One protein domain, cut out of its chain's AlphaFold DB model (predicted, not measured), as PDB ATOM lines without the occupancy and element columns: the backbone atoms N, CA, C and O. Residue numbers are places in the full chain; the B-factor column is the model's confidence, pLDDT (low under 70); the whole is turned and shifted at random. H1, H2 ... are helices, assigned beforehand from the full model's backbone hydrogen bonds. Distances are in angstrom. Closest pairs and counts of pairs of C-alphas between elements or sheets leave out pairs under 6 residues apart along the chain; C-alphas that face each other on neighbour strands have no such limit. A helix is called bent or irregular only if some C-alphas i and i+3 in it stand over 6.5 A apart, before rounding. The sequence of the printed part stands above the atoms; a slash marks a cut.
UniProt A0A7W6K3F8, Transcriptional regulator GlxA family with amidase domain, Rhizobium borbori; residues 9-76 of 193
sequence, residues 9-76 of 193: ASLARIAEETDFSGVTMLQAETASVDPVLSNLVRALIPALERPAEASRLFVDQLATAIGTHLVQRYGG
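What this domain is: This is residues 9 to 76 of the 193 residues of the protein "Transcriptional regulator GlxA family with amidase domain" of Rhizobium borbori (UniProt A0A7W6K3F8). Two long helices, H2 and H3, lie side by side as a helical hairpin, and short H1 packs crosswise on residues 64 to 71 of H3, the longest helix, on the side away from H2, the whole having a flat outline. The long link from H1 to H2, residues 18 to 34, runs round the outside past the end of H3. The printed part has 68 residues and three named helices, H1, H2, H3, all helix in class. It is only just compact, close to loose, with a radius of gyration of the C-alphas of 13.0 A and spans of 36 by 28 by 15 A.

How they stand to each other: H3, residues 56 to 74, touches H2, residues 35 to 49, closest at the C-alphas of Leu 40 and Ile 66, 6.5 A apart. This helical hairpin has a shallow tilt of 28 degrees, opposite ways. H1, residues 9 to 17, touches H3 residues 64 to 71 alone, about perpendicular at 86 degrees; the closest C-alphas, of Ile 14 and Gly 67, are 6.2 A apart. H1 and H2 are apart. Every O i to N i+4 pair is within hydrogen-bond range in H1 and H3, 9 of 11 in H2.

Where its parts are: H3 is 25.7 A long, ending at C-alpha 74 (85.285, 105.877, 109.520). H2 is 21.6 A and only just irregular: C-alphas 43 and 46 are 7.0 A apart. H1, 12.7 A, begins at C-alpha 9 (83.744, 101.652, 93.895).

The domain as a whole: The C-alphas farthest apart, of Gly 22 and Glu 53, are 36.0 A apart. The printed part has no cut. H2 to H3 is a short link. The pLDDT is under 70 in residues 9 to 32 and 76.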
ATOM      1  N   ALA A   9      83.258 102.921  94.441       61.53
ATOM      2  CA  ALA A   9      83.744 101.652  93.895       61.53
ATOM      3  C   ALA A   9      85.078 101.204  94.524       61.53
ATOM      4  O   ALA A   9      85.267 100.022  94.803       61.53
ATOM      5  N   SER A  10      85.990 102.146  94.789       66.56
ATOM      6  CA  SER A  10      87.261 101.844  95.460       66.56
ATOM      7  C   SER A  10      87.038 101.486  96.925       66.56
ATOM      8  O   SER A  10      87.666 100.560  97.428       66.56
ATOM      9  N   LEU A  11      86.107 102.177  97.590       68.06
ATOM     10  CA  LEU A  11      85.720 101.877  98.967       68.06
ATOM     11  C   LEU A  11      85.140 100.459  99.091       68.06
ATOM     12  O   LEU A  11      85.558  99.711  99.970       68.06
ATOM     13  N   ALA A  12      84.240 100.070  98.182       62.41
ATOM     14  CA  ALA A  12      83.642  98.735  98.162       62.41
ATOM     15  C   ALA A  12      84.688  97.625  97.954       62.41
ATOM     16  O   ALA A  12      84.695  96.649  98.700       62.41
ATOM     17  N   ARG A  13      85.621  97.805  97.007       63.66
ATOM     18  CA  ARG A  13      86.704  96.841  96.750       63.66
ATOM     19  C   ARG A  13      87.592  96.623  97.981       63.66
ATOM     20  O   ARG A  13      87.915  95.495  98.327       63.66
ATOM     21  N   ILE A  14      87.948  97.704  98.673       67.31
ATOM     22  CA  ILE A  14      88.776  97.650  99.888       67.31
ATOM     23  C   ILE A  14      88.015  96.988 101.049       67.31
ATOM     24  O   ILE A  14      88.600  96.252 101.842       67.31
ATOM     25  N   ALA A  15      86.706  97.219 101.145       63.44
ATOM     26  CA  ALA A  15      85.842  96.611 102.151       63.44
ATOM     27  C   ALA A  15      85.702  95.082 101.953       63.44
ATOM     28  O   ALA A  15      85.723  94.322 102.922       63.44
ATOM     29  N   GLU A  16      85.640  94.615 100.701       60.12
ATOM     30  CA  GLU A  16      85.644  93.185 100.351       60.12
ATOM     31  C   GLU A  16      86.977  92.495 100.676       60.12
ATOM     32  O   GLU A  16      86.980  91.383 101.201       60.12
ATOM     33  N   GLU A  17      88.107  93.162 100.423       60.47
ATOM     34  CA  GLU A  17      89.457  92.640 100.696       60.47
ATOM     35  C   GLU A  17      89.785  92.541 102.199       60.47
ATOM     36  O   GLU A  17      90.712  91.828 102.585       60.47
ATOM     37  N   THR A  18      89.032  93.234 103.060       54.16
ATOM     38  CA  THR A  18      89.319  93.367 104.501       54.16
ATOM     39  C   THR A  18      88.328  92.627 105.414       54.16
ATOM     40  O   THR A  18      88.313  92.874 106.617       54.16
ATOM     41  N   ASP A  19      87.511  91.709 104.878       54.22
ATOM     42  CA  ASP A  19      86.402  91.013 105.572       54.22
ATOM     43  C   ASP A  19      85.281  91.948 106.101       54.22
ATOM     44  O   ASP A  19      84.330  91.499 106.754       54.22
ATOM     45  N   PHE A  20      85.322  93.247 105.777       54.69
ATOM     46  CA  PHE A  20      84.306  94.237 106.145       54.69
ATOM     47  C   PHE A  20      83.251  94.372 105.039       54.69
ATOM     48  O   PHE A  20      83.165  95.372 104.337       54.69
ATOM     49  N   SER A  21      82.387  93.370 104.876       51.56
ATOM     50  CA  SER A  21      81.319  93.435 103.867       51.56
ATOM     51  C   SER A  21      80.262  94.504 104.201       51.56
ATOM     52  O   SER A  21      79.701  94.486 105.300       51.56
ATOM     53  N   GLY A  22      79.907  95.356 103.232       54.41
ATOM     54  CA  GLY A  22      78.728  96.234 103.304       54.41
ATOM     55  C   GLY A  22      78.981  97.691 103.710       54.41
ATOM     56  O   GLY A  22      78.021  98.411 103.982       54.41
ATOM     57  N   VAL A  23      80.238  98.146 103.740       57.41
ATOM     58  CA  VAL A  23      80.565  99.567 103.943       57.41
ATOM     59  C   VAL A  23      80.362 100.330 102.635       57.41
ATOM     60  O   VAL A  23      81.150 100.214 101.701       57.41
ATOM     61  N   THR A  24      79.279 101.101 102.562       56.69
ATOM     62  CA  THR A  24      78.926 101.912 101.383       56.69
ATOM     63  C   THR A  24      79.179 103.404 101.579       56.69
ATOM     64  O   THR A  24      79.189 104.148 100.600       56.69
ATOM     65  N   MET A  25      79.402 103.854 102.818       62.66
ATOM     66  CA  MET A  25      79.680 105.252 103.151       62.66
ATOM     67  C   MET A  25      80.629 105.366 104.345       62.66
ATOM     68  O   MET A  25      80.587 104.543 105.259       62.66
ATOM     69  N   LEU A  26      81.447 106.420 104.350       69.94
ATOM     70  CA  LEU A  26      82.230 106.817 105.517       69.94
ATOM     71  C   LEU A  26      81.407 107.799 106.376       69.94
ATOM     72  O   LEU A  26      80.838 108.758 105.855       69.94
ATOM     73  N   GLN A  27      81.331 107.577 107.688       68.06
ATOM     74  CA  GLN A  27      80.810 108.547 108.647       68.06
ATOM     75  C   GLN A  27      81.739 109.758 108.715       68.06
ATOM     76  O   GLN A  27      82.932 109.641 108.994       68.06
ATOM     77  N   ALA A  28      81.156 110.933 108.492       59.53
ATOM     78  CA  ALA A  28      81.845 112.196 108.665       59.53
ATOM     79  C   ALA A  28      82.100 112.447 110.159       59.53
ATOM     80  O   ALA A  28      81.163 112.666 110.927       59.53
ATOM     81  N   GLU A  29      83.367 112.443 110.565       62.06
ATOM     82  CA  GLU A  29      83.792 113.011 111.843       62.06
ATOM     83  C   GLU A  29      84.418 114.380 111.598       62.06
ATOM     84  O   GLU A  29      85.423 114.513 110.900       62.06
ATOM     85  N   THR A  30      83.823 115.415 112.179       58.44
ATOM     86  CA  THR A  30      84.370 116.773 112.156       58.44
ATOM     87  C   THR A  30      85.121 117.051 113.454       58.44
ATOM     88  O   THR A  30      84.641 116.694 114.526       58.44
ATOM     89  N   ALA A  31      86.264 117.738 113.360       52.91
ATOM     90  CA  ALA A  31      87.088 118.173 114.495       52.91
ATOM     91  C   ALA A  31      87.762 117.054 115.328       52.91
ATOM     92  O   ALA A  31      88.134 117.295 116.475       52.91
ATOM     93  N   SER A  32      87.989 115.863 114.754       64.69
ATOM     94  CA  SER A  32      88.862 114.834 115.341       64.69
ATOM     95  C   SER A  32      90.220 114.783 114.626       64.69
ATOM     96  O   SER A  32      90.305 114.927 113.405       64.69
ATOM     97  N   VAL A  33      91.305 114.624 115.390       70.19
ATOM     98  CA  VAL A  33      92.648 114.399 114.837       70.19
ATOM     99  C   VAL A  33      92.869 112.898 114.741       70.19
ATOM    100  O   VAL A  33      92.873 112.212 115.762       70.19
ATOM    101  N   ASP A  34      93.086 112.397 113.526       82.25
ATOM    102  CA  ASP A  34      93.477 111.009 113.298       82.25
ATOM    103  C   ASP A  34      94.980 110.921 113.004       82.25
ATOM    104  O   ASP A  34      95.421 111.238 111.888       82.25
ATOM    105  N   PRO A  35      95.795 110.530 114.001       81.06
ATOM    106  CA  PRO A  35      97.240 110.468 113.842       81.06
ATOM    107  C   PRO A  35      97.673 109.355 112.881       81.06
ATOM    108  O   PRO A  35      98.698 109.500 112.217       81.06
ATOM    109  N   VAL A  36      96.904 108.268 112.765       84.69
ATOM    110  CA  VAL A  36      97.241 107.132 111.896       84.69
ATOM    111  C   VAL A  36      97.043 107.532 110.441       84.69
ATOM    112  O   VAL A  36      97.985 107.453 109.653       84.69
ATOM    113  N   LEU A  37      95.865 108.059 110.104       84.81
ATOM    114  CA  LEU A  37      95.574 108.555 108.760       84.81
ATOM    115  C   LEU A  37      96.549 109.670 108.360       84.81
ATOM    116  O   LEU A  37      97.094 109.653 107.259       84.81
ATOM    117  N   SER A  38      96.832 110.601 109.277       84.25
ATOM    118  CA  SER A  38      97.776 111.698 109.033       84.25
ATOM    119  C   SER A  38      99.182 111.197 108.700       84.25
ATOM    120  O   SER A  38      99.825 111.727 107.795       84.25
ATOM    121  N   ASN A  39      99.669 110.178 109.412       86.19
ATOM    122  CA  ASN A  39     100.997 109.615 109.178       86.19
ATOM    123  C   ASN A  39     101.062 108.816 107.872       86.19
ATOM    124  O   ASN A  39     102.028 108.963 107.124       86.19
ATOM    125  N   LEU A  40     100.027 108.029 107.566       87.56
ATOM    126  CA  LEU A  40      99.952 107.261 106.321       87.56
ATOM    127  C   LEU A  40      99.883 108.176 105.091       87.56
ATOM    128  O   LEU A  40     100.617 107.973 104.128       87.56
ATOM    129  N   VAL A  41      99.066 109.229 105.143       85.25
ATOM    130  CA  VAL A  41      98.986 110.223 104.065       85.25
ATOM    131  C   VAL A  41     100.305 110.981 103.929       85.25
ATOM    132  O   VAL A  41     100.781 111.181 102.815       85.25
ATOM    133  N   ARG A  42     100.949 111.358 105.041       88.00
ATOM    134  CA  ARG A  42     102.260 112.026 105.011       88.00
ATOM    135  C   ARG A  42     103.334 111.161 104.353       88.00
ATOM    136  O   ARG A  42     104.158 111.698 103.619       88.00
ATOM    137  N   ALA A  43     103.306 109.849 104.580       86.88
ATOM    138  CA  ALA A  43     104.214 108.905 103.931       86.88
ATOM    139  C   ALA A  43     103.994 108.807 102.408       86.88
ATOM    140  O   ALA A  43     104.917 108.444 101.684       86.88
ATOM    141  N   LEU A  44     102.802 109.168 101.920       84.75
ATOM    142  CA  LEU A  44     102.452 109.152 100.500       84.75
ATOM    143  C   LEU A  44     102.849 110.446  99.761       84.75
ATOM    144  O   LEU A  44     103.068 110.404  98.553       84.75
ATOM    145  N   ILE A  45     102.991 111.580 100.461       85.88
ATOM    146  CA  ILE A  45     103.287 112.896  99.850       85.88
ATOM    147  C   ILE A  45     104.514 112.863  98.918       85.88
ATOM    148  O   ILE A  45     104.370 113.285  97.771       85.88
ATOM    149  N   PRO A  46     105.684 112.318  99.315       85.81
ATOM    150  CA  PRO A  46     106.859 112.316  98.439       85.81
ATOM    151  C   PRO A  46     106.632 111.541  97.133       85.81
ATOM    152  O   PRO A  46     107.133 111.929  96.080       85.81
ATOM    153  N   ALA A  47     105.843 110.462  97.193       85.25
ATOM    154  CA  ALA A  47     105.496 109.651  96.028       85.25
ATOM    155  C   ALA A  47     104.540 110.384  95.068       85.25
ATOM    156  O   ALA A  47     104.581 110.149  93.863       85.25
ATOM    157  N   LEU A  48     103.704 111.291  95.586       81.06
ATOM    158  CA  LEU A  48     102.804 112.128  94.786       81.06
ATOM    159  C   LEU A  48     103.519 113.339  94.173       81.06
ATOM    160  O   LEU A  48     103.193 113.739  93.059       81.06
ATOM    161  N   GLU A  49     104.503 113.906  94.873       86.88
ATOM    162  CA  GLU A  49     105.321 115.019  94.370       86.88
ATOM    163  C   GLU A  49     106.281 114.580  93.258       86.88
ATOM    164  O   GLU A  49     106.597 115.366  92.363       86.88
ATOM    165  N   ARG A  50     106.733 113.318  93.290       86.69
ATOM    166  CA  ARG A  50     107.628 112.736  92.278       86.69
ATOM    167  C   ARG A  50     107.109 111.389  91.763       86.69
ATOM    168  O   ARG A  50     107.717 110.352  92.029       86.69
ATOM    169  N   PRO A  51     106.032 111.379  90.954       79.94
ATOM    170  CA  PRO A  51     105.411 110.138  90.484       79.94
ATOM    171  C   PRO A  51     106.348 109.251  89.653       79.94
ATOM    172  O   PRO A  51     106.198 108.033  89.644       79.94
ATOM    173  N   ALA A  52     107.320 109.853  88.961       82.25
ATOM    174  CA  ALA A  52     108.296 109.137  88.138       82.25
ATOM    175  C   ALA A  52     109.329 108.343  88.962       82.25
ATOM    176  O   ALA A  52     109.914 107.393  88.449       82.25
ATOM    177  N   GLU A  53     109.537 108.712  90.229       83.81
ATOM    178  CA  GLU A  53     110.483 108.069  91.153       83.81
ATOM    179  C   GLU A  53     109.768 107.149  92.162       83.81
ATOM    180  O   GLU A  53     110.407 106.434  92.935       83.81
ATOM    181  N   ALA A  54     108.431 107.148  92.163       84.56
ATOM    182  CA  ALA A  54     107.619 106.409  93.115       84.56
ATOM    183  C   ALA A  54     107.513 104.915  92.767       84.56
ATOM    184  O   ALA A  54     107.176 104.523  91.647       84.56
ATOM    185  N   SER A  55     107.713 104.055  93.769       86.12
ATOM    186  CA  SER A  55     107.420 102.625  93.640       86.12
ATOM    187  C   SER A  55     105.909 102.394  93.609       86.12
ATOM    188  O   SER A  55     105.210 102.691  94.578       86.12
ATOM    189  N   ARG A  56     105.405 101.804  92.518       78.06
ATOM    190  CA  ARG A  56     103.981 101.445  92.385       78.06
ATOM    191  C   ARG A  56     103.514 100.519  93.506       78.06
ATOM    192  O   ARG A  56     102.482 100.777  94.106       78.06
ATOM    193  N   LEU A  57     104.320  99.514  93.854       78.44
ATOM    194  CA  LEU A  57     104.002  98.577  94.936       78.44
ATOM    195  C   LEU A  57     103.880  99.285  96.294       78.44
ATOM    196  O   LEU A  57     103.009  98.950  97.090       78.44
ATOM    197  N   PHE A  58     104.739 100.271  96.556       82.75
ATOM    198  CA  PHE A  58     104.680 101.067  97.782       82.75
ATOM    199  C   PHE A  58     103.403 101.914  97.845       82.75
ATOM    200  O   PHE A  58     102.743 101.960  98.883       82.75
ATOM    201  N   VAL A  59     103.032 102.540  96.725       83.75
ATOM    202  CA  VAL A  59     101.783 103.305  96.600       83.75
ATOM    203  C   VAL A  59     100.570 102.398  96.807       83.75
ATOM    204  O   VAL A  59      99.687 102.759  97.581       83.75
ATOM    205  N   ASP A  60     100.556 101.211  96.199       77.69
ATOM    206  CA  ASP A  60      99.467 100.241  96.349       77.69
ATOM    207  C   ASP A  60      99.322  99.777  97.806       77.69
ATOM    208  O   ASP A  60      98.223  99.794  98.359       77.69
ATOM    209  N   GLN A  61     100.428  99.436  98.474       79.38
ATOM    210  CA  GLN A  61     100.413  99.007  99.877       79.38
ATOM    211  C   GLN A  61      99.938 100.113 100.827       79.38
ATOM    212  O   GLN A  61      99.153  99.851 101.742       79.38
ATOM    213  N   LEU A  62     100.377 101.356 100.608       84.25
ATOM    214  CA  LEU A  62      99.900 102.502 101.381       84.25
ATOM    215  C   LEU A  62      98.426 102.798 101.109       84.25
ATOM    216  O   LEU A  62      97.688 103.068 102.054       84.25
ATOM    217  N   ALA A  63      97.977 102.712  99.856       80.44
ATOM    218  CA  ALA A  63      96.575 102.895  99.497       80.44
ATOM    219  C   ALA A  63      95.681 101.845 100.177       80.44
ATOM    220  O   ALA A  63      94.641 102.198 100.735       80.44
ATOM    221  N   THR A  64      96.117 100.582 100.222       79.81
ATOM    222  CA  THR A  64      95.429  99.515 100.963       79.81
ATOM    223  C   THR A  64      95.397  99.797 102.466       79.81
ATOM    224  O   THR A  64      94.341  99.667 103.085       79.81
ATOM    225  N   ALA A  65      96.513 100.220 103.067       82.12
ATOM    226  CA  ALA A  65      96.573 100.537 104.496       82.12
ATOM    227  C   ALA A  65      95.661 101.722 104.868       82.12
ATOM    228  O   ALA A  65      94.905 101.641 105.838       82.12
ATOM    229  N   ILE A  66      95.684 102.792 104.066       84.56
ATOM    230  CA  ILE A  66      94.807 103.961 104.219       84.56
ATOM    231  C   ILE A  66      93.345 103.537 104.087       84.56
ATOM    232  O   ILE A  66      92.537 103.847 104.957       84.56
ATOM    233  N   GLY A  67      93.007 102.792 103.036       77.62
ATOM    234  CA  GLY A  67      91.652 102.311 102.802       77.62
ATOM    235  C   GLY A  67      91.128 101.431 103.936       77.62
ATOM    236  O   GLY A  67      90.012 101.636 104.406       77.62
ATOM    237  N   THR A  68      91.952 100.505 104.424       78.50
ATOM    238  CA  THR A  68      91.616  99.629 105.556       78.50
ATOM    239  C   THR A  68      91.322 100.445 106.811       78.50
ATOM    240  O   THR A  68      90.296 100.243 107.459       78.50
ATOM    241  N   HIS A  69      92.191 101.406 107.135       82.19
ATOM    242  CA  HIS A  69      92.004 102.287 108.286       82.19
ATOM    243  C   HIS A  69      90.743 103.142 108.143       82.19
ATOM    244  O   HIS A  69      89.969 103.262 109.090       82.19
ATOM    245  N   LEU A  70      90.481 103.678 106.947       79.88
ATOM    246  CA  LEU A  70      89.276 104.456 106.670       79.88
ATOM    247  C   LEU A  70      88.002 103.632 106.858       79.88
ATOM    248  O   LEU A  70      87.074 104.094 107.515       79.88
ATOM    249  N   VAL A  71      87.976 102.397 106.363       76.25
ATOM    250  CA  VAL A  71      86.852 101.473 106.556       76.25
ATOM    251  C   VAL A  71      86.666 101.126 108.039       76.25
ATOM    252  O   VAL A  71      85.552 101.203 108.546       76.25
ATOM    253  N   GLN A  72      87.737 100.816 108.772       73.25
ATOM    254  CA  GLN A  72      87.649 100.439 110.190       73.25
ATOM    255  C   GLN A  72      87.243 101.600 111.106       73.25
ATOM    256  O   GLN A  72      86.446 101.425 112.028       73.25
ATOM    257  N   ARG A  73      87.825 102.781 110.884       74.88
ATOM    258  CA  ARG A  73      87.692 103.941 111.772       74.88
ATOM    259  C   ARG A  73      86.523 104.839 111.394       74.88
ATOM    260  O   ARG A  73      85.898 105.412 112.290       74.88
ATOM    261  N   TYR A  74      86.256 104.957 110.095       75.44
ATOM    262  CA  TYR A  74      85.285 105.877 109.520       75.44
ATOM    263  C   TYR A  74      84.237 105.194 108.655       75.44
ATOM    264  O   TYR A  74      83.357 105.908 108.215       75.44
ATOM    265  N   GLY A  75      84.234 103.873 108.426       70.19
ATOM    266  CA  GLY A  75      83.232 103.144 107.609       70.19
ATOM    267  C   GLY A  75      81.795 103.178 108.132       70.19
ATOM    268  O   GLY A  75      80.949 102.374 107.751       70.19
ATOM    269  N   GLY A  76      81.538 104.114 109.033       57.22
ATOM    270  CA  GLY A  76      80.401 104.193 109.884       57.22
ATOM    271  C   GLY A  76      80.370 103.038 110.853       57.22
ATOM    272  O   GLY A  76      80.671 101.892 110.540       57.22
TER     273      GLY A  76